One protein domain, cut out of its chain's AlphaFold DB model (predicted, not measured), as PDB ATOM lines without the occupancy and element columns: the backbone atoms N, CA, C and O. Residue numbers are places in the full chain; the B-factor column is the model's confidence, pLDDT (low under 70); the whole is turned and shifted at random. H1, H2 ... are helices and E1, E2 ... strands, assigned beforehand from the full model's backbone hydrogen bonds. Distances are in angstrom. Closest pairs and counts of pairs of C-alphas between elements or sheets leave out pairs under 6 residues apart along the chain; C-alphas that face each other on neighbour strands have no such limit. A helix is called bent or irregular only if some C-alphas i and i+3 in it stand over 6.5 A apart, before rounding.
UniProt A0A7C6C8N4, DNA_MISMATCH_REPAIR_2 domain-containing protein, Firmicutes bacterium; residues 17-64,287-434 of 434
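What this domain is: This is residues 17 to 64 and 287 to 434 of the 434 residues of the protein "DNA_MISMATCH_REPAIR_2 domain-containing protein" of Firmicutes bacterium (UniProt A0A7C6C8N4). One long helix, H7, runs through the middle, with parts packed round it: the small three-stranded sheet E2 E1 E3 on one side, the two-stranded sheet E4 E5 on another, and the helices H4 and H6 touching it elsewhere along its length, with H3 packed on H4 and H6. H8 packs on E4 E5 from beyond, away from H7, while H1 and H5 lie at the rim. The printed part has 196 residues, with eight named helices and five named strands in the order H1 H2 H3 H4 H5 E1 H6 E2 H7 E3 E4 H8 E5, a mixed class of helices and strands. The sheet E2 - E1 - E3 is antiparallel, and E4 and E5 are parallel. The whole is compact and rounded, with a radius of gyration of the C-alphas of 17.1 A and spans of 50 by 45 by 42 A.

Where its parts are: Find C-alpha 17 at (-76.748, -23.620, 111.907); there H1 begins, residues 17 to 24. H2, residues 31 to 35, H3, residues 38 to 44, and H4, residues 49 to 60, 16.3 A long, follow. H4 is neither bent nor irregular, but only just: C-alphas 50 and 53 are 6.2 A apart. After the cut come H5, residues 287 to 295, E1, residues 313 to 318, H6, residues 321 to 329, and E2, residues 340 to 344. Look next for C-alpha 361 at (-100.705, 8.360, 108.488), from which H7 runs 24.7 A to residue 377. E3, residues 385 to 388, E4, residues 394 to 397, and H8, residues 410 to 424, 21.9 A long, lead to E5, residues 430 to 433, whose last C-alpha is at (-91.313, 6.500, 103.898).

How they stand to each other: Begin with the sheet E2 E1 E3, where N 315 and O 342 of E1 and E2 are 2.8 A apart and N 314 and O 387 of E1 and E3 are 2.8 A apart, both within hydrogen-bond range. H7 is on one face of it, two layers, at a height over the sheet of 9.6 A. It lies over the three strands, and runs across them, only just, at 62 degrees to E1 on the local plane. E2, H7 and E3 form a split strand-helix-strand unit, two strands running the same way with E1 between them, and its crossover is right-handed. H7 touches H4 about perpendicular, only just, at 71 degrees, with the closest C-alphas, those of Leu 58 and Ala 377, 5.5 A apart. H3 touches H6 at a shallow tilt of 23 degrees, the same way, closest at C-alphas 41 and 322, 5.6 A apart. H3 and H4 are a helical hairpin that only just touches, with 3 pairs of C-alphas within 8 A. On E4 and E5, N 395 and O 430 are within hydrogen-bond range at 2.8 A. E4, H8 and E5 form a strand-helix-strand unit, parallel neighbours with a helix between them in the chain, and its crossover is right-handed. The closest C-alphas of E4 and H8 are those of Phe 395 and Ile 421, 6.6 A apart; those of H2 and E4 are Phe 32 and Thr 396, 5.3 A. H5 is close to H6 but not clearly touching, at 7.3 A between C-alphas 293 and 328. H1 is apart from H2. Every O i to N i+4 pair is within hydrogen-bond range in H1, H2, H3, H5, H6, H7 and H8, and 6 of 8 in H4.

The domain as a whole: The two C-alphas farthest apart, those of Gln 295 and Lys 407, are 50.9 A apart. Residues 65 to 286 are not printed, and C-alphas 64 and 287 are 22.0 A apart across the cut. The links H5 to E1, E2 to H7 and E4 to H8 are long, and residues 354 to 359 in the second stand free. Confidence is low, under 70, at residues 26 to 30, residue 50 and residues 401 to 408; the mean pLDDT of the printed part is 89.7.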
ATOM      1  N   THR A  17     -77.121 -24.271 113.172       90.88
ATOM      2  CA  THR A  17     -76.748 -23.620 111.907       90.88
ATOM      3  C   THR A  17     -77.637 -22.413 111.609       90.88
ATOM      4  O   THR A  17     -77.139 -21.394 111.125       90.88
ATOM      5  N   GLN A  18     -78.931 -22.482 111.936       91.12
ATOM      6  CA  GLN A  18     -79.845 -21.340 111.823       91.12
ATOM      7  C   GLN A  18     -79.454 -20.193 112.758       91.12
ATOM      8  O   GLN A  18     -79.445 -19.037 112.328       91.12
ATOM      9  N   MET A  19     -79.080 -20.500 114.006       89.56
ATOM     10  CA  MET A  19     -78.584 -19.486 114.939       89.56
ATOM     11  C   MET A  19     -77.314 -18.821 114.401       89.56
ATOM     12  O   MET A  19     -77.228 -17.595 114.387       89.56
ATOM     13  N   ASP A  20     -76.341 -19.607 113.938       89.56
ATOM     14  CA  ASP A  20     -75.065 -19.083 113.441       89.56
ATOM     15  C   ASP A  20     -75.260 -18.231 112.177       89.56
ATOM     16  O   ASP A  20     -74.691 -17.145 112.055       89.56
ATOM     17  N   THR A  21     -76.127 -18.678 111.263       88.06
ATOM     18  CA  THR A  21     -76.509 -17.919 110.063       88.06
ATOM     19  C   THR A  21     -77.135 -16.584 110.444       88.06
ATOM     20  O   THR A  21     -76.727 -15.538 109.938       88.06
ATOM     21  N   TRP A  22     -78.090 -16.595 111.377       89.44
ATOM     22  CA  TRP A  22     -78.700 -15.367 111.858       89.44
ATOM     23  C   TRP A  22     -77.663 -14.467 112.525       89.44
ATOM     24  O   TRP A  22     -77.568 -13.311 112.137       89.44
ATOM     25  N   LYS A  23     -76.816 -14.971 113.433       85.56
ATOM     26  CA  LYS A  23     -75.749 -14.196 114.096       85.56
ATOM     27  C   LYS A  23     -74.803 -13.522 113.101       85.56
ATOM     28  O   LYS A  23     -74.514 -12.341 113.271       85.56
ATOM     29  N   ASN A  24     -74.421 -14.216 112.033       84.00
ATOM     30  CA  ASN A  24     -73.508 -13.697 111.013       84.00
ATOM     31  C   ASN A  24     -74.138 -12.666 110.062       84.00
ATOM     32  O   ASN A  24     -73.409 -11.917 109.411       84.00
ATOM     33  N   ASN A  25     -75.469 -12.576 109.988       76.44
ATOM     34  CA  ASN A  25     -76.116 -11.506 109.230       76.44
ATOM     35  C   ASN A  25     -75.845 -10.149 109.897       76.44
ATOM     36  O   ASN A  25     -76.009  -9.995 111.108       76.44
ATOM     37  N   TYR A  26     -75.430  -9.146 109.121       59.06
ATOM     38  CA  TYR A  26     -75.184  -7.805 109.656       59.06
ATOM     39  C   TYR A  26     -76.471  -7.214 110.252       59.06
ATOM     40  O   TYR A  26     -77.533  -7.351 109.638       59.06
ATOM     41  N   PRO A  27     -76.405  -6.550 111.422       57.81
ATOM     42  CA  PRO A  27     -77.572  -5.883 111.970       57.81
ATOM     43  C   PRO A  27     -78.051  -4.804 110.981       57.81
ATOM     44  O   PRO A  27     -77.223  -4.050 110.455       57.81
ATOM     45  N   PRO A  28     -79.362  -4.726 110.691       59.91
ATOM     46  CA  PRO A  28     -79.919  -3.643 109.885       59.91
ATOM     47  C   PRO A  28     -79.636  -2.275 110.525       59.91
ATOM     48  O   PRO A  28     -79.284  -2.170 111.702       59.91
ATOM     49  N   SER A  29     -79.788  -1.199 109.746       61.53
ATOM     50  CA  SER A  29     -79.636   0.162 110.270       61.53
ATOM     51  C   SER A  29     -80.559   0.371 111.471       61.53
ATOM     52  O   SER A  29     -81.766   0.174 111.365       61.53
ATOM     53  N   SER A  30     -80.019   0.825 112.600       65.44
ATOM     54  CA  SER A  30     -80.760   0.993 113.860       65.44
ATOM     55  C   SER A  30     -81.802   2.125 113.848       65.44
ATOM     56  O   SER A  30     -82.459   2.367 114.863       65.44
ATOM     57  N   SER A  31     -81.979   2.824 112.721       75.56
ATOM     58  CA  SER A  31     -82.929   3.933 112.566       75.56
ATOM     59  C   SER A  31     -84.381   3.497 112.781       75.56
ATOM     60  O   SER A  31     -85.107   4.161 113.525       75.56
ATOM     61  N   PHE A  32     -84.782   2.335 112.248       83.31
ATOM     62  CA  PHE A  32     -86.170   1.872 112.356       83.31
ATOM     63  C   PHE A  32     -86.611   1.618 113.795       83.31
ATOM     64  O   PHE A  32     -87.789   1.742 114.106       83.31
ATOM     65  N   ILE A  33     -85.678   1.306 114.695       84.56
ATOM     66  CA  ILE A  33     -85.969   1.057 116.111       84.56
ATOM     67  C   ILE A  33     -86.626   2.287 116.741       84.56
ATOM     68  O   ILE A  33     -87.615   2.185 117.471       84.56
ATOM     69  N   LYS A  34     -86.063   3.463 116.451       86.56
ATOM     70  CA  LYS A  34     -86.587   4.744 116.918       86.56
ATOM     71  C   LYS A  34     -87.856   5.110 116.154       86.56
ATOM     72  O   LYS A  34     -88.843   5.482 116.784       86.56
ATOM     73  N   ASP A  35     -87.832   4.986 114.830       90.00
ATOM     74  CA  ASP A  35     -88.930   5.422 113.959       90.00
ATOM     75  C   ASP A  35     -90.219   4.624 114.205       90.00
ATOM     76  O   ASP A  35     -91.311   5.190 114.263       90.00
ATOM     77  N   LEU A  36     -90.088   3.318 114.443       91.25
ATOM     78  CA  LEU A  36     -91.194   2.430 114.782       91.25
ATOM     79  C   LEU A  36     -91.565   2.449 116.269       91.25
ATOM     80  O   LEU A  36     -92.466   1.727 116.680       91.25
ATOM     81  N   GLY A  37     -90.909   3.264 117.100       89.62
ATOM     82  CA  GLY A  37     -91.212   3.339 118.531       89.62
ATOM     83  C   GLY A  37     -90.957   2.035 119.297       89.62
ATOM     84  O   GLY A  37     -91.549   1.837 120.354       89.62
ATOM     85  N   LEU A  38     -90.076   1.152 118.809       90.06
ATOM     86  CA  LEU A  38     -89.791  -0.132 119.465       90.06
ATOM     87  C   LEU A  38     -89.192   0.054 120.862       90.06
ATOM     88  O   LEU A  38     -89.452  -0.748 121.752       90.06
ATOM     89  N   ARG A  39     -88.442   1.143 121.078       86.88
ATOM     90  CA  ARG A  39     -87.887   1.475 122.401       86.88
ATOM     91  C   ARG A  39     -88.961   1.594 123.466       86.88
ATOM     92  O   ARG A  39     -88.756   1.130 124.573       86.88
ATOM     93  N   GLU A  40     -90.095   2.177 123.117       86.50
ATOM     94  CA  GLU A  40     -91.186   2.373 124.060       86.50
ATOM     95  C   GLU A  40     -91.869   1.063 124.437       86.50
ATOM     96  O   GLU A  40     -92.204   0.855 125.599       86.50
ATOM     97  N   ILE A  41     -92.012   0.155 123.467       90.06
ATOM     98  CA  ILE A  41     -92.486  -1.203 123.731       90.06
ATOM     99  C   ILE A  41     -91.523  -1.869 124.719       90.06
ATOM    100  O   ILE A  41     -91.952  -2.351 125.758       90.06
ATOM    101  N   ILE A  42     -90.216  -1.816 124.446       87.88
ATOM    102  CA  ILE A  42     -89.183  -2.467 125.266       87.88
ATOM    103  C   ILE A  42     -89.065  -1.849 126.665       87.88
ATOM    104  O   ILE A  42     -88.902  -2.569 127.647       87.88
ATOM    105  N   GLU A  43     -89.167  -0.527 126.786       86.06
ATOM    106  CA  GLU A  43     -89.148   0.174 128.075       86.06
ATOM    107  C   GLU A  43     -90.362  -0.190 128.938       86.06
ATOM    108  O   GLU A  43     -90.239  -0.301 130.159       86.06
ATOM    109  N   ASN A  44     -91.515  -0.449 128.318       83.69
ATOM    110  CA  ASN A  44     -92.717  -0.855 129.037       83.69
ATOM    111  C   ASN A  44     -92.664  -2.287 129.580       83.69
ATOM    112  O   ASN A  44     -93.315  -2.583 130.577       83.69
ATOM    113  N   LEU A  45     -91.830  -3.148 128.994       82.44
ATOM    114  CA  LEU A  45     -91.645  -4.529 129.443       82.44
ATOM    115  C   LEU A  45     -90.966  -4.645 130.825       82.44
ATOM    116  O   LEU A  45     -90.840  -5.756 131.329       82.44
ATOM    117  N   ARG A  46     -90.520  -3.529 131.438       74.38
ATOM    118  CA  ARG A  46     -89.855  -3.467 132.763       74.38
ATOM    119  C   ARG A  46     -88.785  -4.554 132.947       74.38
ATOM    120  O   ARG A  46     -88.730  -5.238 133.964       74.38
ATOM    121  N   LEU A  47     -87.942  -4.708 131.929       72.62
ATOM    122  CA  LEU A  47     -86.981  -5.802 131.831       72.62
ATOM    123  C   LEU A  47     -85.752  -5.599 132.711       72.62
ATOM    124  O   LEU A  47     -85.156  -4.519 132.736       72.62
ATOM    125  N   GLU A  48     -85.291  -6.687 133.320       70.06
ATOM    126  CA  GLU A  48     -83.928  -6.789 133.837       70.06
ATOM    127  C   GLU A  48     -82.906  -6.677 132.696       70.06
ATOM    128  O   GLU A  48     -83.194  -7.012 131.540       70.06
ATOM    129  N   ARG A  49     -81.672  -6.254 133.013       70.00
ATOM    130  CA  ARG A  49     -80.597  -6.103 132.011       70.00
ATOM    131  C   ARG A  49     -80.369  -7.378 131.195       70.00
ATOM    132  O   ARG A  49     -80.196  -7.289 129.982       70.00
ATOM    133  N   GLU A  50     -80.425  -8.548 131.834       67.44
ATOM    134  CA  GLU A  50     -80.245  -9.843 131.166       67.44
ATOM    135  C   GLU A  50     -81.416 -10.241 130.253       67.44
ATOM    136  O   GLU A  50     -81.221 -11.005 129.320       67.44
ATOM    137  N   SER A  51     -82.629  -9.720 130.458       73.31
ATOM    138  CA  SER A  51     -83.744  -9.962 129.520       73.31
ATOM    139  C   SER A  51     -83.743  -8.972 128.365       73.31
ATOM    140  O   SER A  51     -84.229  -9.263 127.275       73.31
ATOM    141  N   ARG A  52     -83.207  -7.775 128.605       81.25
ATOM    142  CA  ARG A  52     -83.250  -6.686 127.637       81.25
ATOM    143  C   ARG A  52     -82.447  -7.000 126.382       81.25
ATOM    144  O   ARG A  52     -82.957  -6.772 125.292       81.25
ATOM    145  N   TRP A  53     -81.238  -7.551 126.523       83.88
ATOM    146  CA  TRP A  53     -80.374  -7.804 125.365       83.88
ATOM    147  C   TRP A  53     -80.998  -8.798 124.381       83.88
ATOM    148  O   TRP A  53     -80.979  -8.526 123.188       83.88
ATOM    149  N   ILE A  54     -81.602  -9.896 124.855       85.56
ATOM    150  CA  ILE A  54     -82.162 -10.931 123.971       85.56
ATOM    151  C   ILE A  54     -83.416 -10.435 123.242       85.56
ATOM    152  O   ILE A  54     -83.580 -10.680 122.047       85.56
ATOM    153  N   VAL A  55     -84.278  -9.680 123.933       88.19
ATOM    154  CA  VAL A  55     -85.465  -9.056 123.327       88.19
ATOM    155  C   VAL A  55     -85.044  -8.025 122.281       88.19
ATOM    156  O   VAL A  55     -85.567  -8.024 121.169       88.19
ATOM    157  N   GLU A  56     -84.072  -7.173 122.615       89.19
ATOM    158  CA  GLU A  56     -83.505  -6.202 121.681       89.19
ATOM    159  C   GLU A  56     -82.886  -6.900 120.466       89.19
ATOM    160  O   GLU A  56     -83.193  -6.526 119.339       89.19
ATOM    161  N   GLU A  57     -82.087  -7.950 120.654       88.19
ATOM    162  CA  GLU A  57     -81.436  -8.657 119.548       88.19
ATOM    163  C   GLU A  57     -82.463  -9.254 118.573       88.19
ATOM    164  O   GLU A  57     -82.342  -9.070 117.361       88.19
ATOM    165  N   LEU A  58     -83.515  -9.897 119.087       90.19
ATOM    166  CA  LEU A  58     -84.561 -10.516 118.267       90.19
ATOM    167  C   LEU A  58     -85.447  -9.494 117.542       90.19
ATOM    168  O   LEU A  58     -85.809  -9.720 116.387       90.19
ATOM    169  N   LEU A  59     -85.779  -8.368 118.179       89.94
ATOM    170  CA  LEU A  59     -86.591  -7.314 117.558       89.94
ATOM    171  C   LEU A  59     -85.780  -6.439 116.595       89.94
ATOM    172  O   LEU A  59     -86.320  -5.914 115.621       89.94
ATOM    173  N   TYR A  60     -84.487  -6.249 116.853       87.19
ATOM    174  CA  TYR A  60     -83.636  -5.377 116.042       87.19
ATOM    175  C   TYR A  60     -83.027  -6.103 114.849       87.19
ATOM    176  O   TYR A  60     -82.524  -5.456 113.930       87.19
ATOM    177  N   LYS A  61     -83.084  -7.435 114.836       87.88
ATOM    178  CA  LYS A  61     -82.522  -8.261 113.776       87.88
ATOM    179  C   LYS A  61     -83.556  -9.275 113.276       87.88
ATOM    180  O   LYS A  61     -83.574 -10.424 113.723       87.88
ATOM    181  N   PRO A  62     -84.407  -8.864 112.321       86.75
ATOM    182  CA  PRO A  62     -85.490  -9.697 111.813       86.75
ATOM    183  C   PRO A  62     -84.980 -11.045 111.274       86.75
ATOM    184  O   PRO A  62     -84.045 -11.092 110.473       86.75
ATOM    185  N   CYS A  63     -85.581 -12.160 111.703       92.88
ATOM    186  CA  CYS A  63     -85.276 -13.480 111.149       92.88
ATOM    187  C   CYS A  63     -85.897 -13.619 109.757       92.88
ATOM    188  O   CYS A  63     -87.040 -13.226 109.555       92.88
ATOM    189  N   THR A  64     -85.172 -14.184 108.792       93.00
ATOM    190  CA  THR A  64     -85.685 -14.393 107.427       93.00
ATOM    191  C   THR A  64     -86.072 -15.838 107.135       93.00
ATOM    192  O   THR A  64     -86.563 -16.102 106.043       93.00
ATOM    193  N   ILE A 287     -95.250 -12.759 126.099       94.69
ATOM    194  CA  ILE A 287     -96.545 -13.287 126.542       94.69
ATOM    195  C   ILE A 287     -97.128 -12.427 127.666       94.69
ATOM    196  O   ILE A 287     -98.318 -12.126 127.636       94.69
ATOM    197  N   SER A 288     -96.309 -11.982 128.625       92.75
ATOM    198  CA  SER A 288     -96.768 -11.085 129.695       92.75
ATOM    199  C   SER A 288     -97.281  -9.759 129.136       92.75
ATOM    200  O   SER A 288     -98.329  -9.282 129.569       92.75
ATOM    201  N   LEU A 289     -96.599  -9.197 128.127       93.75
ATOM    202  CA  LEU A 289     -97.094  -8.030 127.396       93.75
ATOM    203  C   LEU A 289     -98.444  -8.326 126.748       93.75
ATOM    204  O   LEU A 289     -99.389  -7.583 126.977       93.75
ATOM    205  N   ILE A 290     -98.552  -9.404 125.968       96.06
ATOM    206  CA  ILE A 290     -99.794  -9.763 125.269       96.06
ATOM    207  C   ILE A 290    -100.948  -9.920 126.267       96.06
ATOM    208  O   ILE A 290    -101.985  -9.282 126.091       96.06
ATOM    209  N   LYS A 291    -100.752 -10.692 127.346       94.62
ATOM    210  CA  LYS A 291    -101.763 -10.904 128.392       94.62
ATOM    211  C   LYS A 291    -102.176  -9.589 129.059       94.62
ATOM    212  O   LYS A 291    -103.365  -9.366 129.255       94.62
ATOM    213  N   ASN A 292    -101.228  -8.697 129.359       94.69
ATOM    214  CA  ASN A 292    -101.530  -7.375 129.916       94.69
ATOM    215  C   ASN A 292    -102.350  -6.520 128.937       94.69
ATOM    216  O   ASN A 292    -103.390  -5.979 129.290       94.69
ATOM    217  N   MET A 293    -101.927  -6.445 127.676       96.50
ATOM    218  CA  MET A 293    -102.623  -5.677 126.643       96.50
ATOM    219  C   MET A 293    -104.050  -6.205 126.394       96.50
ATOM    220  O   MET A 293    -104.975  -5.415 126.196       96.50
ATOM    221  N   GLN A 294    -104.258  -7.523 126.457       96.19
ATOM    222  CA  GLN A 294    -105.578  -8.151 126.325       96.19
ATOM    223  C   GLN A 294    -106.553  -7.737 127.437       96.19
ATOM    224  O   GLN A 294    -107.745  -7.600 127.162       96.19
ATOM    225  N   GLN A 295    -106.075  -7.456 128.657       96.31
ATOM    226  CA  GLN A 295    -106.922  -6.924 129.742       96.31
ATOM    227  C   GLN A 295    -107.515  -5.549 129.397       96.31
ATOM    228  O   GLN A 295    -108.611  -5.220 129.842       96.31
ATOM    229  N   TYR A 296    -106.832  -4.785 128.543       97.62
ATOM    230  CA  TYR A 296    -107.269  -3.488 128.022       97.62
ATOM    231  C   TYR A 296    -108.042  -3.597 126.690       97.62
ATOM    232  O   TYR A 296    -108.317  -2.587 126.037       97.62
ATOM    233  N   GLY A 297    -108.407  -4.812 126.268       97.44
ATOM    234  CA  GLY A 297    -109.193  -5.072 125.057       97.44
ATOM    235  C   GLY A 297    -108.388  -5.071 123.753       97.44
ATOM    236  O   GLY A 297    -108.977  -5.065 122.669       97.44
ATOM    237  N   PHE A 298    -107.054  -5.055 123.822       98.00
ATOM    238  CA  PHE A 298    -106.206  -5.150 122.637       98.00
ATOM    239  C   PHE A 298    -106.086  -6.602 122.158       98.00
ATOM    240  O   PHE A 298    -105.834  -7.517 122.939       98.00
ATOM    241  N   GLU A 299    -106.253  -6.811 120.854       97.00
ATOM    242  CA  GLU A 299    -106.243  -8.137 120.232       97.00
ATOM    243  C   GLU A 299    -104.879  -8.450 119.617       97.00
ATOM    244  O   GLU A 299    -104.298  -7.627 118.918       97.00
ATOM    245  N   PHE A 300    -104.411  -9.677 119.808       98.50
ATOM    246  CA  PHE A 300    -103.237 -10.205 119.124       98.50
ATOM    247  C   PHE A 300    -103.622 -11.478 118.387       98.50
ATOM    248  O   PHE A 300    -104.463 -12.240 118.866       98.50
ATOM    249  N   CYS A 301    -102.970 -11.743 117.260       98.38
ATOM    250  CA  CYS A 301    -103.142 -12.994 116.534       98.38
ATOM    251  C   CYS A 301    -101.799 -13.659 116.240       98.38
ATOM    252  O   CYS A 301    -100.776 -12.990 116.068       98.38
ATOM    253  N   LYS A 302    -101.825 -14.992 116.150       98.56
ATOM    254  CA  LYS A 302    -100.738 -15.786 115.581       98.56
ATOM    255  C   LYS A 302    -100.712 -15.544 114.067       98.56
ATOM    256  O   LYS A 302    -101.658 -15.951 113.385       98.56
ATOM    257  N   PRO A 303     -99.695 -14.863 113.512       98.50
ATOM    258  CA  PRO A 303     -99.628 -14.629 112.078       98.50
ATOM    259  C   PRO A 303     -99.389 -15.935 111.318       98.50
ATOM    260  O   PRO A 303     -98.607 -16.788 111.735       98.50
ATOM    261  N   LYS A 304    -100.009 -16.066 110.145       98.56
ATOM    262  CA  LYS A 304     -99.683 -17.131 109.197       98.56
ATOM    263  C   LYS A 304     -98.387 -16.795 108.461       98.56
ATOM    264  O   LYS A 304     -98.312 -15.773 107.777       98.56
ATOM    265  N   VAL A 305     -97.400 -17.682 108.550       98.50
ATOM    266  CA  VAL A 305     -96.136 -17.554 107.813       98.50
ATOM    267  C   VAL A 305     -96.378 -17.861 106.332       98.50
ATOM    268  O   VAL A 305     -96.966 -18.885 105.975       98.50
ATOM    269  N   ARG A 306     -95.962 -16.952 105.448       97.75
ATOM    270  CA  ARG A 306     -95.946 -17.142 103.990       97.75
ATOM    271  C   ARG A 306     -94.520 -17.248 103.490       97.75
ATOM    272  O   ARG A 306     -93.595 -16.752 104.132       97.75
ATOM    273  N   ALA A 307     -94.347 -17.866 102.325       96.50
ATOM    274  CA  ALA A 307     -93.025 -17.985 101.734       96.50
ATOM    275  C   ALA A 307     -92.492 -16.585 101.401       96.50
ATOM    276  O   ALA A 307     -93.229 -15.723 100.907       96.50
ATOM    277  N   LYS A 308     -91.207 -16.340 101.654       94.50
ATOM    278  CA  LYS A 308     -90.544 -15.070 101.336       94.50
ATOM    279  C   LYS A 308     -90.750 -14.624  99.875       94.50
ATOM    280  O   LYS A 308     -91.030 -13.442  99.676       94.50
ATOM    281  N   PRO A 309     -90.701 -15.510  98.854       94.88
ATOM    282  CA  PRO A 309     -90.960 -15.121  97.465       94.88
ATOM    283  C   PRO A 309     -92.381 -14.606  97.192       94.88
ATOM    284  O   PRO A 309     -92.554 -13.826  96.254       94.88
ATOM    285  N   ASP A 310     -93.372 -14.992  98.008       94.31
ATOM    286  CA  ASP A 310     -94.769 -14.569  97.829       94.31
ATOM    287  C   ASP A 310     -94.933 -13.060  98.064       94.31
ATOM    288  O   ASP A 310     -95.799 -12.430  97.451       94.31
ATOM    289  N   LYS A 311     -94.076 -12.476  98.920       94.62
ATOM    290  CA  LYS A 311     -94.047 -11.042  99.259       94.62
ATOM    291  C   LYS A 311     -95.437 -10.521  99.641       94.62
ATOM    292  O   LYS A 311     -95.869  -9.472  99.165       94.62
ATOM    293  N   GLN A 312     -96.147 -11.299 100.454       95.31
ATOM    294  CA  GLN A 312     -97.501 -10.993 100.900       95.31
ATOM    295  C   GLN A 312     -97.487 -10.347 102.279       95.31
ATOM    296  O   GLN A 312     -96.738 -10.759 103.162       95.31
ATOM    297  N   MET A 313     -98.380  -9.386 102.486       97.75
ATOM    298  CA  MET A 313     -98.721  -8.886 103.809       97.75
ATOM    299  C   MET A 313    -100.214  -8.599 103.858       97.75
ATOM    300  O   MET A 313    -100.712  -7.708 103.177       97.75
ATOM    301  N   GLN A 314    -100.928  -9.370 104.664       98.25
ATOM    302  CA  GLN A 314    -102.348  -9.192 104.932       98.25
ATOM    303  C   GLN A 314    -102.507  -9.008 106.432       98.25
ATOM    304  O   GLN A 314    -102.074  -9.859 107.208       98.25
ATOM    305  N   LEU A 315    -103.076  -7.880 106.826       98.62
ATOM    306  CA  LEU A 315    -103.255  -7.465 108.205       98.62
ATOM    307  C   LEU A 315    -104.670  -6.915 108.339       98.62
ATOM    308  O   LEU A 315    -105.001  -5.917 107.703       98.62
ATOM    309  N   GLU A 316    -105.495  -7.550 109.161       98.62
ATOM    310  CA  GLU A 316    -106.850  -7.080 109.445       98.62
ATOM    311  C   GLU A 316    -106.900  -6.460 110.828       98.62
ATOM    312  O   GLU A 316    -106.474  -7.071 111.810       98.62
ATOM    313  N   GLN A 317    -107.465  -5.259 110.914       98.31
ATOM    314  CA  GLN A 317    -107.606  -4.509 112.154       98.31
ATOM    315  C   GLN A 317    -106.268  -4.361 112.901       98.31
ATOM    316  O   GLN A 317    -106.212  -4.473 114.128       98.31
ATOM    317  N   VAL A 318    -105.185  -4.108 112.162       98.62
ATOM    318  CA  VAL A 318    -103.872  -3.820 112.737       98.62
ATOM    319  C   VAL A 318    -103.872  -2.469 113.437       98.62
ATOM    320  O   VAL A 318    -104.518  -1.507 113.006       98.62
ATOM    321  N   TYR A 319    -103.126  -2.397 114.532       98.38
ATOM    322  CA  TYR A 319    -102.913  -1.173 115.281       98.38
ATOM    323  C   TYR A 319    -101.453  -0.991 115.686       98.38
ATOM    324  O   TYR A 319    -100.619  -1.894 115.661       98.38
ATOM    325  N   ASP A 320    -101.137   0.242 116.051       97.81
ATOM    326  CA  ASP A 320     -99.813   0.646 116.490       97.81
ATOM    327  C   ASP A 320     -99.587   0.249 117.954       97.81
ATOM    328  O   ASP A 320    -100.150   0.857 118.867       97.81
ATOM    329  N   LEU A 321     -98.753  -0.769 118.182       97.44
ATOM    330  CA  LEU A 321     -98.481  -1.276 119.529       97.44
ATOM    331  C   LEU A 321     -97.773  -0.254 120.427       97.44
ATOM    332  O   LEU A 321     -98.047  -0.219 121.620       97.44
ATOM    333  N   SER A 322     -96.902   0.604 119.885       95.44
ATOM    334  CA  SER A 322     -96.250   1.657 120.682       95.44
ATOM    335  C   SER A 322     -97.283   2.667 121.185       95.44
ATOM    336  O   SER A 322     -97.233   3.076 122.343       95.44
ATOM    337  N   LEU A 323     -98.259   3.039 120.349       95.69
ATOM    338  CA  LEU A 323     -99.380   3.869 120.789       95.69
ATOM    339  C   LEU A 323    -100.261   3.136 121.810       95.69
ATOM    340  O   LEU A 323    -100.631   3.733 122.815       95.69
ATOM    341  N   ALA A 324    -100.569   1.859 121.579       96.81
ATOM    342  CA  ALA A 324    -101.378   1.059 122.497       96.81
ATOM    343  C   ALA A 324    -100.735   0.963 123.888       96.81
ATOM    344  O   ALA A 324    -101.407   1.176 124.891       96.81
ATOM    345  N   VAL A 325     -99.420   0.743 123.953       95.56
ATOM    346  CA  VAL A 325     -98.651   0.726 125.206       95.56
ATOM    347  C   VAL A 325     -98.754   2.059 125.958       95.56
ATOM    348  O   VAL A 325     -98.951   2.059 127.172       95.56
ATOM    349  N   ARG A 326     -98.679   3.206 125.263       94.44
ATOM    350  CA  ARG A 326     -98.901   4.524 125.897       94.44
ATOM    351  C   ARG A 326    -100.285   4.635 126.515       94.44
ATOM    352  O   ARG A 326    -100.413   5.130 127.624       94.44
ATOM    353  N   LEU A 327    -101.308   4.188 125.791       95.19
ATOM    354  CA  LEU A 327    -102.683   4.251 126.273       95.19
ATOM    355  C   LEU A 327    -102.880   3.389 127.514       95.19
ATOM    356  O   LEU A 327    -103.448   3.881 128.477       95.19
ATOM    357  N   VAL A 328    -102.344   2.168 127.523       94.94
ATOM    358  CA  VAL A 328    -102.388   1.289 128.699       94.94
ATOM    359  C   VAL A 328    -101.711   1.938 129.908       94.94
ATOM    360  O   VAL A 328    -102.251   1.888 131.008       94.94
ATOM    361  N   ASN A 329    -100.576   2.621 129.719       92.69
ATOM    362  CA  ASN A 329     -99.926   3.366 130.808       92.69
ATOM    363  C   ASN A 329    -100.767   4.536 131.336       92.69
ATOM    364  O   ASN A 329    -100.624   4.908 132.499       92.69
ATOM    365  N   ASP A 330    -101.634   5.092 130.493       94.69
ATOM    366  CA  ASP A 330    -102.606   6.128 130.845       94.69
ATOM    367  C   ASP A 330    -103.966   5.538 131.280       94.69
ATOM    368  O   ASP A 330    -104.954   6.270 131.331       94.69
ATOM    369  N   ASP A 331    -104.034   4.229 131.548       95.50
ATOM    370  CA  ASP A 331    -105.243   3.482 131.918       95.50
ATOM    371  C   ASP A 331    -106.382   3.566 130.878       95.50
ATOM    372  O   ASP A 331    -107.568   3.661 131.195       95.50
ATOM    373  N   ARG A 332    -106.015   3.557 129.589       96.19
ATOM    374  CA  ARG A 332    -106.938   3.623 128.446       96.19
ATOM    375  C   ARG A 332    -106.905   2.347 127.611       96.19
ATOM    376  O   ARG A 332    -105.843   1.802 127.312       96.19
ATOM    377  N   GLY A 333    -108.094   1.901 127.208       95.69
ATOM    378  CA  GLY A 333    -108.308   0.665 126.461       95.69
ATOM    379  C   GLY A 333    -108.257   0.806 124.938       95.69
ATOM    380  O   GLY A 333    -108.003   1.874 124.373       95.69
ATOM    381  N   ALA A 334    -108.526  -0.309 124.260       95.31
ATOM    382  CA  ALA A 334    -108.502  -0.416 122.802       95.31
ATOM    383  C   ALA A 334    -109.570   0.418 122.076       95.31
ATOM    384  O   ALA A 334    -109.405   0.713 120.894       95.31
ATOM    385  N   ASP A 335    -110.625   0.849 122.768       95.50
ATOM    386  CA  ASP A 335    -111.658   1.763 122.262       95.50
ATOM    387  C   ASP A 335    -111.102   3.144 121.863       95.50
ATOM    388  O   ASP A 335    -111.721   3.874 121.090       95.50
ATOM    389  N   HIS A 336    -109.894   3.474 122.327       95.69
ATOM    390  CA  HIS A 336    -109.186   4.712 122.015       95.69
ATOM    391  C   HIS A 336    -108.268   4.617 120.782       95.69
ATOM    392  O   HIS A 336    -107.641   5.617 120.416       95.69
ATOM    393  N   ILE A 337    -108.167   3.452 120.124       96.00
ATOM    394  CA  ILE A 337    -107.396   3.278 118.885       96.00
ATOM    395  C   ILE A 337    -108.294   2.833 117.739       96.00
ATOM    396  O   ILE A 337    -108.958   1.802 117.791       96.00
ATOM    397  N   VAL A 338    -108.214   3.570 116.631       96.25
ATOM    398  CA  VAL A 338    -108.777   3.128 115.355       96.25
ATOM    399  C   VAL A 338    -107.832   2.111 114.713       96.25
ATOM    400  O   VAL A 338    -106.693   2.433 114.367       96.25
ATOM    401  N   LYS A 339    -108.323   0.882 114.556       97.69
ATOM    402  CA  LYS A 339    -107.649  -0.217 113.859       97.69
ATOM    403  C   LYS A 339    -107.839  -0.075 112.341       97.69
ATOM    404  O   LYS A 339    -108.845   0.472 111.895       97.69
ATOM    405  N   ASN A 340    -106.877  -0.538 111.545       98.00
ATOM    406  CA  ASN A 340    -106.905  -0.412 110.082       98.00
ATOM    407  C   ASN A 340    -106.567  -1.737 109.402       98.00
ATOM    408  O   ASN A 340    -105.909  -2.580 109.997       98.00
ATOM    409  N   ASP A 341    -106.959  -1.894 108.142       98.19
ATOM    410  CA  ASP A 341    -106.577  -3.057 107.343       98.19
ATOM    411  C   ASP A 341    -105.433  -2.693 106.380       98.19
ATOM    412  O   ASP A 341    -105.316  -1.552 105.921       98.19
ATOM    413  N   HIS A 342    -104.584  -3.664 106.055       97.31
ATOM    414  CA  HIS A 342    -103.552  -3.541 105.031       97.31
ATOM    415  C   HIS A 342    -103.416  -4.841 104.250       97.31
ATOM    416  O   HIS A 342    -103.296  -5.919 104.828       97.31
ATOM    417  N   TYR A 343    -103.378  -4.720 102.928       96.44
ATOM    418  CA  TYR A 343    -103.209  -5.845 102.024       96.44
ATOM    419  C   TYR A 343    -102.210  -5.460 100.942       96.44
ATOM    420  O   TYR A 343    -102.443  -4.506 100.204       96.44
ATOM    421  N   SER A 344    -101.118  -6.210 100.841       94.44
ATOM    422  CA  SER A 344    -100.143  -6.119  99.761       94.44
ATOM    423  C   SER A 344     -99.733  -7.506  99.278       94.44
ATOM    424  O   SER A 344     -99.709  -8.485 100.031       94.44
ATOM    425  N   ASP A 345     -99.463  -7.592  97.980       91.94
ATOM    426  CA  ASP A 345     -99.092  -8.817  97.284       91.94
ATOM    427  C   ASP A 345     -98.210  -8.497  96.065       91.94
ATOM    428  O   ASP A 345     -97.686  -7.393  95.906       91.94
ATOM    429  N   GLN A 346     -98.027  -9.462  95.165       87.62
ATOM    430  CA  GLN A 346     -97.244  -9.254  93.949       87.62
ATOM    431  C   GLN A 346     -97.821  -8.231  92.955       87.62
ATOM    432  O   GLN A 346     -97.066  -7.740  92.117       87.62
ATOM    433  N   PHE A 347     -99.108  -7.893  93.044       86.50
ATOM    434  CA  PHE A 347     -99.789  -6.954  92.152       86.50
ATOM    435  C   PHE A 347     -99.903  -5.544  92.750       86.50
ATOM    436  O   PHE A 347    -100.030  -4.578  91.999       86.50
ATOM    437  N   GLY A 348     -99.801  -5.402  94.077       88.12
ATOM    438  CA  GLY A 348     -99.820  -4.117  94.780       88.12
ATOM    439  C   GLY A 348     -98.742  -4.018  95.859       88.12
ATOM    440  O   GLY A 348     -98.979  -4.404  97.000       88.12
ATOM    441  N   ARG A 349     -97.568  -3.464  95.510       89.56
ATOM    442  CA  ARG A 349     -96.406  -3.318  96.421       89.56
ATOM    443  C   ARG A 349     -96.069  -1.885  96.825       89.56
ATOM    444  O   ARG A 349     -95.277  -1.681  97.738       89.56
ATOM    445  N   ILE A 350     -96.623  -0.893  96.133       93.50
ATOM    446  CA  ILE A 350     -96.344   0.524  96.384       93.50
ATOM    447  C   ILE A 350     -97.648   1.202  96.783       93.50
ATOM    448  O   ILE A 350     -98.604   1.216  96.011       93.50
ATOM    449  N   PHE A 351     -97.658   1.791  97.976       94.00
ATOM    450  CA  PHE A 351     -98.812   2.489  98.533       94.00
ATOM    451  C   PHE A 351     -98.478   3.967  98.691       94.00
ATOM    452  O   PHE A 351     -97.529   4.327  99.385       94.00
ATOM    453  N   ILE A 352     -99.275   4.828  98.061       94.50
ATOM    454  CA  ILE A 352     -99.182   6.279  98.233       94.50
ATOM    455  C   ILE A 352    -100.271   6.694  99.220       94.50
ATOM    456  O   ILE A 352    -101.435   6.857  98.855       94.50
ATOM    457  N   LEU A 353     -99.890   6.848 100.487       92.62
ATOM    458  CA  LEU A 353    -100.812   7.243 101.545       92.62
ATOM    459  C   LEU A 353    -100.929   8.770 101.611       92.62
ATOM    460  O   LEU A 353    -100.019   9.463 102.064       92.62
ATOM    461  N   THR A 354    -102.071   9.299 101.181       92.94
ATOM    462  CA  THR A 354    -102.375  10.738 101.227       92.94
ATOM    463  C   THR A 354    -103.447  11.043 102.270       92.94
ATOM    464  O   THR A 354    -104.120  10.149 102.774       92.94
ATOM    465  N   GLY A 355    -103.580  12.315 102.645       90.94
ATOM    466  CA  GLY A 355    -104.585  12.766 103.607       90.94
ATOM    467  C   GLY A 355    -104.098  13.936 104.462       90.94
ATOM    468  O   GLY A 355    -102.909  14.275 104.421       90.94
ATOM    469  N   PRO A 356    -104.985  14.547 105.265       90.56
ATOM    470  CA  PRO A 356    -104.651  15.703 106.091       90.56
ATOM    471  C   PRO A 356    -103.551  15.388 107.112       90.56
ATOM    472  O   PRO A 356    -103.336  14.236 107.516       90.56
ATOM    473  N   ASN A 357    -102.834  16.426 107.544       85.25
ATOM    474  CA  ASN A 357    -101.941  16.315 108.697       85.25
ATOM    475  C   ASN A 357    -102.740  15.860 109.921       85.25
ATOM    476  O   ASN A 357    -103.920  16.174 110.036       85.25
ATOM    477  N   GLN A 358    -102.101  15.081 110.798       85.50
ATOM    478  CA  GLN A 358    -102.735  14.474 111.979       85.50
ATOM    479  C   GLN A 358    -103.825  13.425 111.676       85.50
ATOM    480  O   GLN A 358    -104.396  12.868 112.603       85.50
ATOM    481  N   GLY A 359    -104.045  13.048 110.411       87.56
ATOM    482  CA  GLY A 359    -104.953  11.954 110.030       87.56
ATOM    483  C   GLY A 359    -104.432  10.534 110.309       87.56
ATOM    484  O   GLY A 359    -104.858   9.602 109.645       87.56
ATOM    485  N   GLY A 360    -103.453  10.359 111.204       92.31
ATOM    486  CA  GLY A 360    -102.950   9.033 111.598       92.31
ATOM    487  C   GLY A 360    -101.998   8.331 110.617       92.31
ATOM    488  O   GLY A 360    -101.592   7.208 110.887       92.31
ATOM    489  N   LYS A 361    -101.577   8.975 109.517       94.44
ATOM    490  CA  LYS A 361    -100.705   8.360 108.488       94.44
ATOM    491  C   LYS A 361     -99.417   7.742 109.054       94.44
ATOM    492  O   LYS A 361     -99.112   6.589 108.769       94.44
ATOM    493  N   THR A 362     -98.695   8.484 109.897       92.94
ATOM    494  CA  THR A 362     -97.473   8.005 110.567       92.94
ATOM    495  C   THR A 362     -97.753   6.812 111.481       92.94
ATOM    496  O   THR A 362     -96.995   5.848 111.484       92.94
ATOM    497  N   THR A 363     -98.847   6.868 112.244       94.56
ATOM    498  CA  THR A 363     -99.290   5.800 113.156       94.56
ATOM    499  C   THR A 363     -99.628   4.531 112.381       94.56
ATOM    500  O   THR A 363     -99.197   3.444 112.752       94.56
ATOM    501  N   PHE A 364    -100.329   4.665 111.253       96.19
ATOM    502  CA  PHE A 364    -100.613   3.544 110.366       96.19
ATOM    503  C   PHE A 364     -99.323   2.934 109.807       96.19
ATOM    504  O   PHE A 364     -99.103   1.738 109.958       96.19
ATOM    505  N   LEU A 365     -98.415   3.748 109.258       95.31
ATOM    506  CA  LEU A 365     -97.134   3.264 108.735       95.31
ATOM    507  C   LEU A 365     -96.308   2.526 109.807       95.31
ATOM    508  O   LEU A 365     -95.720   1.478 109.539       95.31
ATOM    509  N   ARG A 366     -96.312   3.043 111.039       95.56
ATOM    510  CA  ARG A 366     -95.659   2.413 112.189       95.56
ATOM    511  C   ARG A 366     -96.308   1.084 112.572       95.56
ATOM    512  O   ARG A 366     -95.579   0.139 112.856       95.56
ATOM    513  N   SER A 367     -97.638   0.975 112.518       97.44
ATOM    514  CA  SER A 367     -98.348  -0.287 112.777       97.44
ATOM    515  C   SER A 367     -97.906  -1.415 111.833       97.44
ATOM    516  O   SER A 367     -97.644  -2.525 112.292       97.44
ATOM    517  N   ILE A 368     -97.698  -1.102 110.547       97.56
ATOM    518  CA  ILE A 368     -97.195  -2.047 109.540       97.56
ATOM    519  C   ILE A 368     -95.773  -2.510 109.876       97.56
ATOM    520  O   ILE A 368     -95.493  -3.707 109.902       97.56
ATOM    521  N   GLY A 369     -94.878  -1.565 110.179       96.38
ATOM    522  CA  GLY A 369     -93.496  -1.885 110.535       96.38
ATOM    523  C   GLY A 369     -93.385  -2.717 111.813       96.38
ATOM    524  O   GLY A 369     -92.644  -3.697 111.843       96.38
ATOM    525  N   ILE A 370     -94.140  -2.362 112.858       97.12
ATOM    526  CA  ILE A 370     -94.169  -3.119 114.117       97.12
ATOM    527  C   ILE A 370     -94.685  -4.541 113.878       97.12
ATOM    528  O   ILE A 370     -94.078  -5.488 114.375       97.12
ATOM    529  N   ALA A 371     -95.770  -4.706 113.111       98.25
ATOM    530  CA  ALA A 371     -96.308  -6.025 112.789       98.25
ATOM    531  C   ALA A 371     -95.262  -6.903 112.082       98.25
ATOM    532  O   ALA A 371     -95.084  -8.056 112.473       98.25
ATOM    533  N   GLN A 372     -94.514  -6.350 111.119       97.81
ATOM    534  CA  GLN A 372     -93.436  -7.076 110.436       97.81
ATOM    535  C   GLN A 372     -92.300  -7.482 111.388       97.81
ATOM    536  O   GLN A 372     -91.810  -8.609 111.316       97.81
ATOM    537  N   VAL A 373     -91.884  -6.579 112.282       96.56
ATOM    538  CA  VAL A 373     -90.819  -6.846 113.262       96.56
ATOM    539  C   VAL A 373     -91.229  -7.952 114.233       96.56
ATOM    540  O   VAL A 373     -90.472  -8.898 114.430       96.56
ATOM    541  N   LEU A 374     -92.434  -7.870 114.805       97.81
ATOM    542  CA  LEU A 374     -92.947  -8.889 115.725       97.81
ATOM    543  C   LEU A 374     -93.104 -10.243 115.030       97.81
ATOM    544  O   LEU A 374     -92.665 -11.256 115.569       97.81
ATOM    545  N   PHE A 375     -93.641 -10.249 113.809       98.50
ATOM    546  CA  PHE A 375     -93.738 -11.451 112.989       98.50
ATOM    547  C   PHE A 375     -92.367 -12.116 112.793       98.50
ATOM    548  O   PHE A 375     -92.212 -13.290 113.110       98.50
ATOM    549  N   GLN A 376     -91.345 -11.374 112.354       96.81
ATOM    550  CA  GLN A 376     -90.003 -11.931 112.133       96.81
ATOM    551  C   GLN A 376     -89.220 -12.230 113.420       96.81
ATOM    552  O   GLN A 376     -88.209 -12.936 113.364       96.81
ATOM    553  N   ALA A 377     -89.669 -11.735 114.574       96.12
ATOM    554  CA  ALA A 377     -89.173 -12.171 115.875       96.12
ATOM    555  C   ALA A 377     -89.781 -13.520 116.306       96.12
ATOM    556  O   ALA A 377     -89.206 -14.190 117.163       96.12
ATOM    557  N   GLY A 378     -90.879 -13.954 115.675       97.62
ATOM    558  CA  GLY A 378     -91.647 -15.133 116.075       97.62
ATOM    559  C   GLY A 378     -92.705 -14.832 117.138       97.62
ATOM    560  O   GLY A 378     -93.021 -15.700 117.947       97.62
ATOM    561  N   CYS A 379     -93.218 -13.598 117.165       97.56
ATOM    562  CA  CYS A 379     -94.238 -13.139 118.104       97.56
ATOM    563  C   CYS A 379     -95.615 -13.023 117.451       97.56
ATOM    564  O   CYS A 379     -95.745 -12.767 116.251       97.56
ATOM    565  N   PHE A 380     -96.653 -13.097 118.282       98.50
ATOM    566  CA  PHE A 380     -97.996 -12.696 117.879       98.50
ATOM    567  C   PHE A 380     -98.012 -11.201 117.537       98.50
ATOM    568  O   PHE A 380     -97.276 -10.400 118.120       98.50
ATOM    569  N   VAL A 381     -98.863 -10.820 116.586       98.50
ATOM    570  CA  VAL A 381     -98.905  -9.460 116.034       98.50
ATOM    571  C   VAL A 381    -100.176  -8.714 116.465       98.50
ATOM    572  O   VAL A 381    -101.210  -9.358 116.657       98.50
ATOM    573  N   PRO A 382    -100.124  -7.372 116.611       98.31
ATOM    574  CA  PRO A 382    -101.232  -6.524 117.067       98.31
ATOM    575  C   PRO A 382    -102.282  -6.317 115.963       98.31
ATOM    576  O   PRO A 382    -102.424  -5.230 115.403       98.31
ATOM    577  N   ALA A 383    -102.972  -7.391 115.597       98.62
ATOM    578  CA  ALA A 383    -103.989  -7.432 114.555       98.62
ATOM    579  C   ALA A 383    -105.021  -8.517 114.884       98.62
ATOM    580  O   ALA A 383    -104.735  -9.445 115.642       98.62
ATOM    581  N   ARG A 384    -106.204  -8.431 114.272       98.31
ATOM    582  CA  ARG A 384    -107.242  -9.464 114.388       98.31
ATOM    583  C   ARG A 384    -106.870 -10.722 113.607       98.31
ATOM    584  O   ARG A 384    -107.040 -11.833 114.101       98.31
ATOM    585  N   THR A 385    -106.379 -10.550 112.382       98.75
ATOM    586  CA  THR A 385    -105.806 -11.631 111.571       98.75
ATOM    587  C   THR A 385    -104.567 -11.122 110.845       98.75
ATOM    588  O   THR A 385    -104.442  -9.926 110.561       98.75
ATOM    589  N   ALA A 386    -103.624 -12.025 110.574       98.69
ATOM    590  CA  ALA A 386    -102.369 -11.668 109.940       98.69
ATOM    591  C   ALA A 386    -101.792 -12.809 109.097       98.69
ATOM    592  O   ALA A 386    -101.823 -13.976 109.486       98.69
ATOM    593  N   SER A 387    -101.225 -12.466 107.945       98.50
ATOM    594  CA  SER A 387    -100.507 -13.375 107.052       98.50
ATOM    595  C   SER A 387     -99.370 -12.611 106.378       98.50
ATOM    596  O   SER A 387     -99.642 -11.710 105.585       98.50
ATOM    597  N   LEU A 388     -98.116 -12.958 106.673       98.38
ATOM    598  CA  LEU A 388     -96.947 -12.183 106.245       98.38
ATOM    599  C   LEU A 388     -95.848 -13.071 105.649       98.38
ATOM    600  O   LEU A 388     -95.611 -14.188 106.108       98.38
ATOM    601  N   SER A 389     -95.151 -12.541 104.648       97.75
ATOM    602  CA  SER A 389     -93.870 -13.045 104.153       97.75
ATOM    603  C   SER A 389     -92.711 -12.338 104.881       97.75
ATOM    604  O   SER A 389     -92.793 -11.130 105.129       97.75
ATOM    605  N   PRO A 390     -91.603 -13.029 105.212       97.06
ATOM    606  CA  PRO A 390     -90.418 -12.374 105.769       97.06
ATOM    607  C   PRO A 390     -89.788 -11.391 104.780       97.06
ATOM    608  O   PRO A 390     -89.748 -11.657 103.578       97.06
ATOM    609  N   VAL A 391     -89.224 -10.296 105.291       94.75
ATOM    610  CA  VAL A 391     -88.412  -9.348 104.517       94.75
ATOM    611  C   VAL A 391     -86.949  -9.447 104.925       94.75
ATOM    612  O   VAL A 391     -86.634  -9.776 106.068       94.75
ATOM    613  N   ASP A 392     -86.036  -9.205 103.987       91.44
ATOM    614  CA  ASP A 392     -84.597  -9.221 104.288       91.44
ATOM    615  C   ASP A 392     -84.119  -7.962 105.007       91.44
ATOM    616  O   ASP A 392     -83.284  -8.040 105.905       91.44
ATOM    617  N   TYR A 393     -84.688  -6.821 104.637       90.44
ATOM    618  CA  TYR A 393     -84.396  -5.536 105.236       90.44
ATOM    619  C   TYR A 393     -85.677  -4.759 105.494       90.44
ATOM    620  O   TYR A 393     -86.613  -4.767 104.689       90.44
ATOM    621  N   LEU A 394     -85.676  -4.042 106.612       92.12
ATOM    622  CA  LEU A 394     -86.696  -3.075 106.962       92.12
ATOM    623  C   LEU A 394     -86.046  -1.693 107.006       92.12
ATOM    624  O   LEU A 394     -85.245  -1.397 107.892       92.12
ATOM    625  N   PHE A 395     -86.371  -0.866 106.019       92.56
ATOM    626  CA  PHE A 395     -85.877   0.498 105.916       92.56
ATOM    627  C   PHE A 395     -86.956   1.477 106.338       92.56
ATOM    628  O   PHE A 395     -88.111   1.380 105.918       92.56
ATOM    629  N   THR A 396     -86.558   2.462 107.127       92.69
ATOM    630  CA  THR A 396     -87.413   3.576 107.513       92.69
ATOM    631  C   THR A 396     -86.771   4.880 107.096       92.69
ATOM    632  O   THR A 396     -85.553   5.053 107.141       92.69
ATOM    633  N   HIS A 397     -87.620   5.808 106.695       91.25
ATOM    634  CA  HIS A 397     -87.242   7.182 106.479       91.25
ATOM    635  C   HIS A 397     -88.340   8.065 107.055       91.25
ATOM    636  O   HIS A 397     -89.376   8.275 106.426       91.25
ATOM    637  N   PHE A 398     -88.116   8.550 108.272       87.31
ATOM    638  CA  PHE A 398     -89.014   9.459 108.970       87.31
ATOM    639  C   PHE A 398     -88.321  10.816 109.138       87.31
ATOM    640  O   PHE A 398     -87.088  10.924 109.091       87.31
ATOM    641  N   GLN A 399     -89.120  11.864 109.345       75.81
ATOM    642  CA  GLN A 399     -88.595  13.205 109.596       75.81
ATOM    643  C   GLN A 399     -87.694  13.217 110.840       75.81
ATOM    644  O   GLN A 399     -88.135  12.929 111.956       75.81
ATOM    645  N   GLU A 400     -86.429  13.592 110.655       70.38
ATOM    646  CA  GLU A 400     -85.490  13.828 111.751       70.38
ATOM    647  C   GLU A 400     -85.529  15.289 112.220       70.38
ATOM    648  O   GLU A 400     -85.923  16.199 111.487       70.38
ATOM    649  N   LYS A 401     -85.126  15.522 113.477       63.59
ATOM    650  CA  LYS A 401     -84.919  16.882 113.991       63.59
ATOM    651  C   LYS A 401     -83.687  17.481 113.312       63.59
ATOM    652  O   LYS A 401     -82.683  16.793 113.173       63.59
ATOM    653  N   GLU A 402     -83.764  18.756 112.940       57.53
ATOM    654  CA  GLU A 402     -82.661  19.457 112.278       57.53
ATOM    655  C   GLU A 402     -81.381  19.423 113.125       57.53
ATOM    656  O   GLU A 402     -81.389  19.775 114.308       57.53
ATOM    657  N   VAL A 403     -80.274  19.012 112.503       58.22
ATOM    658  CA  VAL A 403     -78.939  19.068 113.098       58.22
ATOM    659  C   VAL A 403     -78.262  20.346 112.610       58.22
ATOM    660  O   VAL A 403     -77.954  20.501 111.430       58.22
ATOM    661  N   LEU A 404     -78.043  21.293 113.521       53.25
ATOM    662  CA  LEU A 404     -77.346  22.539 113.209       53.25
ATOM    663  C   LEU A 404     -75.867  22.245 112.893       53.25
ATOM    664  O   LEU A 404     -75.174  21.633 113.702       53.25
ATOM    665  N   GLY A 405     -75.374  22.716 111.741       59.81
ATOM    666  CA  GLY A 405     -73.940  22.703 111.402       59.81
ATOM    667  C   GLY A 405     -73.492  21.749 110.288       59.81
ATOM    668  O   GLY A 405     -72.286  21.587 110.091       59.81
ATOM    669  N   VAL A 406     -74.408  21.132 109.534       57.22
ATOM    670  CA  VAL A 406     -74.044  20.236 108.422       57.22
ATOM    671  C   VAL A 406     -73.824  21.008 107.109       57.22
ATOM    672  O   VAL A 406     -74.474  22.011 106.824       57.22
ATOM    673  N   LYS A 407     -72.865  20.551 106.289       59.56
ATOM    674  CA  LYS A 407     -72.426  21.204 105.035       59.56
ATOM    675  C   LYS A 407     -73.434  21.126 103.872       59.56
ATOM    676  O   LYS A 407     -73.199  21.761 102.845       59.56
ATOM    677  N   LYS A 408     -74.504  20.329 103.980       62.50
ATOM    678  CA  LYS A 408     -75.537  20.151 102.942       62.50
ATOM    679  C   LYS A 408     -76.866  20.725 103.438       62.50
ATOM    680  O   LYS A 408     -77.161  20.652 104.621       62.50
ATOM    681  N   GLY A 409     -77.668  21.303 102.541       77.06
ATOM    682  CA  GLY A 409     -79.034  21.715 102.882       77.06
ATOM    683  C   GLY A 409     -79.939  20.503 103.138       77.06
ATOM    684  O   GLY A 409     -79.687  19.434 102.584       77.06
ATOM    685  N   ARG A 410     -81.025  20.689 103.901       78.12
ATOM    686  CA  ARG A 410     -81.965  19.633 104.332       78.12
ATOM    687  C   ARG A 410     -82.421  18.691 103.211       78.12
ATOM    688  O   ARG A 410     -82.408  17.481 103.381       78.12
ATOM    689  N   LEU A 411     -82.755  19.224 102.032       83.81
ATOM    690  CA  LEU A 411     -83.134  18.402 100.872       83.81
ATOM    691  C   LEU A 411     -81.997  17.475 100.410       83.81
ATOM    692  O   LEU A 411     -82.241  16.341 100.014       83.81
ATOM    693  N   GLY A 412     -80.754  17.961 100.435       84.69
ATOM    694  CA  GLY A 412     -79.584  17.188 100.023       84.69
ATOM    695  C   GLY A 412     -79.206  16.096 101.023       84.69
ATOM    696  O   GLY A 412     -78.661  15.072 100.615       84.69
ATOM    697  N   GLU A 413     -79.492  16.297 102.309       83.62
ATOM    698  CA  GLU A 413     -79.374  15.257 103.338       83.62
ATOM    699  C   GLU A 413     -80.450  14.191 103.157       83.62
ATOM    700  O   GLU A 413     -80.129  13.006 103.107       83.62
ATOM    701  N   GLU A 414     -81.696  14.613 102.948       86.38
ATOM    702  CA  GLU A 414     -82.821  13.711 102.706       86.38
ATOM    703  C   GLU A 414     -82.597  12.834 101.479       86.38
ATOM    704  O   GLU A 414     -82.681  11.609 101.542       86.38
ATOM    705  N   ALA A 415     -82.205  13.456 100.364       89.12
ATOM    706  CA  ALA A 415     -81.886  12.744  99.137       89.12
ATOM    707  C   ALA A 415     -80.724  11.757  99.330       89.12
ATOM    708  O   ALA A 415     -80.744  10.677  98.745       89.12
ATOM    709  N   ALA A 416     -79.727  12.094 100.158       88.50
ATOM    710  CA  ALA A 416     -78.616  11.194 100.453       88.50
ATOM    711  C   ALA A 416     -79.052   9.986 101.297       88.50
ATOM    712  O   ALA A 416     -78.654   8.866 100.976       88.50
ATOM    713  N   ARG A 417     -79.899  10.181 102.320       87.50
ATOM    714  CA  ARG A 417     -80.449   9.080 103.134       87.50
ATOM    715  C   ARG A 417     -81.339   8.157 102.303       87.50
ATOM    716  O   ARG A 417     -81.199   6.939 102.371       87.50
ATOM    717  N   ILE A 418     -82.206   8.729 101.466       91.25
ATOM    718  CA  ILE A 418     -83.041   7.963 100.531       91.25
ATOM    719  C   ILE A 418     -82.163   7.174  99.550       91.25
ATOM    720  O   ILE A 418     -82.394   5.983  99.344       91.25
ATOM    721  N   ALA A 419     -81.129   7.797  98.974       92.31
ATOM    722  CA  ALA A 419     -80.201   7.110  98.078       92.31
ATOM    723  C   ALA A 419     -79.481   5.940  98.768       92.31
ATOM    724  O   ALA A 419     -79.304   4.890  98.152       92.31
ATOM    725  N   GLU A 420     -79.112   6.080 100.045       90.31
ATOM    726  CA  GLU A 420     -78.522   4.985 100.818       90.31
ATOM    727  C   GLU A 420     -79.494   3.808 100.972       90.31
ATOM    728  O   GLU A 420     -79.103   2.667 100.714       90.31
ATOM    729  N   ILE A 421     -80.758   4.075 101.322       91.62
ATOM    730  CA  ILE A 421     -81.805   3.045 101.420       91.62
ATOM    731  C   ILE A 421     -81.917   2.274 100.101       91.62
ATOM    732  O   ILE A 421     -81.767   1.053 100.083       91.62
ATOM    733  N   PHE A 422     -82.104   2.973  98.979       92.69
ATOM    734  CA  PHE A 422     -82.287   2.329  97.674       92.69
ATOM    735  C   PHE A 422     -81.015   1.662  97.129       92.69
ATOM    736  O   PHE A 422     -81.119   0.773  96.292       92.69
ATOM    737  N   SER A 423     -79.825   2.029  97.620       93.19
ATOM    738  CA  SER A 423     -78.574   1.334  97.272       93.19
ATOM    739  C   SER A 423     -78.449  -0.059  97.906       93.19
ATOM    740  O   SER A 423     -77.690  -0.888  97.406       93.19
ATOM    741  N   LYS A 424     -79.179  -0.311  99.003       91.06
ATOM    742  CA  LYS A 424     -79.159  -1.566  99.777       91.06
ATOM    743  C   LYS A 424     -80.449  -2.375  99.634       91.06
ATOM    744  O   LYS A 424     -80.427  -3.584  99.846       91.06
ATOM    745  N   ALA A 425     -81.562  -1.716  99.317       92.44
ATOM    746  CA  ALA A 425     -82.859  -2.356  99.189       92.44
ATOM    747  C   ALA A 425     -82.867  -3.425  98.094       92.44
ATOM    748  O   ALA A 425     -82.331  -3.238  97.001       92.44
ATOM    749  N   THR A 426     -83.527  -4.538  98.390       93.31
ATOM    750  CA  THR A 426     -83.756  -5.625  97.446       93.31
ATOM    751  C   THR A 426     -85.234  -5.679  97.075       93.31
ATOM    752  O   THR A 426     -86.087  -4.984  97.628       93.31
ATOM    753  N   GLU A 427     -85.572  -6.578  96.159       92.56
ATOM    754  CA  GLU A 427     -86.960  -6.876  95.821       92.56
ATOM    755  C   GLU A 427     -87.774  -7.546  96.948       92.56
ATOM    756  O   GLU A 427     -88.968  -7.784  96.751       92.56
ATOM    757  N   SER A 428     -87.137  -7.907  98.069       92.25
ATOM    758  CA  SER A 428     -87.760  -8.521  99.252       92.25
ATOM    759  C   SER A 428     -87.721  -7.611 100.484       92.25
ATOM    760  O   SER A 428     -88.026  -8.078 101.578       92.25
ATOM    761  N   SER A 429     -87.335  -6.343 100.332       93.50
ATOM    762  CA  SER A 429     -87.246  -5.386 101.439       93.50
ATOM    763  C   SER A 429     -88.568  -4.649 101.675       93.50
ATOM    764  O   SER A 429     -89.297  -4.347 100.729       93.50
ATOM    765  N   LEU A 430     -88.850  -4.291 102.933       94.44
ATOM    766  CA  LEU A 430     -89.925  -3.363 103.297       94.44
ATOM    767  C   LEU A 430     -89.345  -1.958 103.471       94.44
ATOM    768  O   LEU A 430     -88.408  -1.765 104.243       94.44
ATOM    769  N   ILE A 431     -89.919  -0.973 102.781       94.88
ATOM    770  CA  ILE A 431     -89.513   0.432 102.883       94.88
ATOM    771  C   ILE A 431     -90.700   1.259 103.375       94.88
ATOM    772  O   ILE A 431     -91.758   1.274 102.748       94.88
ATOM    773  N   LEU A 432     -90.509   1.970 104.483       94.81
ATOM    774  CA  LEU A 432     -91.501   2.844 105.103       94.81
ATOM    775  C   LEU A 432     -91.017   4.297 105.006       94.81
ATOM    776  O   LEU A 432     -90.071   4.685 105.695       94.81
ATOM    777  N   LEU A 433     -91.653   5.092 104.140       93.31
ATOM    778  CA  LEU A 433     -91.313   6.500 103.898       93.31
ATOM    779  C   LEU A 433     -92.400   7.418 104.475       93.31
ATOM    780  O   LEU A 433     -93.581   7.219 104.183       93.31
ATOM    781  N   ASN A 434     -92.000   8.424 105.257       86.69
ATOM    782  CA  ASN A 434     -92.875   9.444 105.843       86.69
ATOM    783  C   ASN A 434     -92.312  10.859 105.690       86.69
ATOM    784  O   ASN A 434     -91.107  11.044 105.986       86.69
TER     785      ASN A 434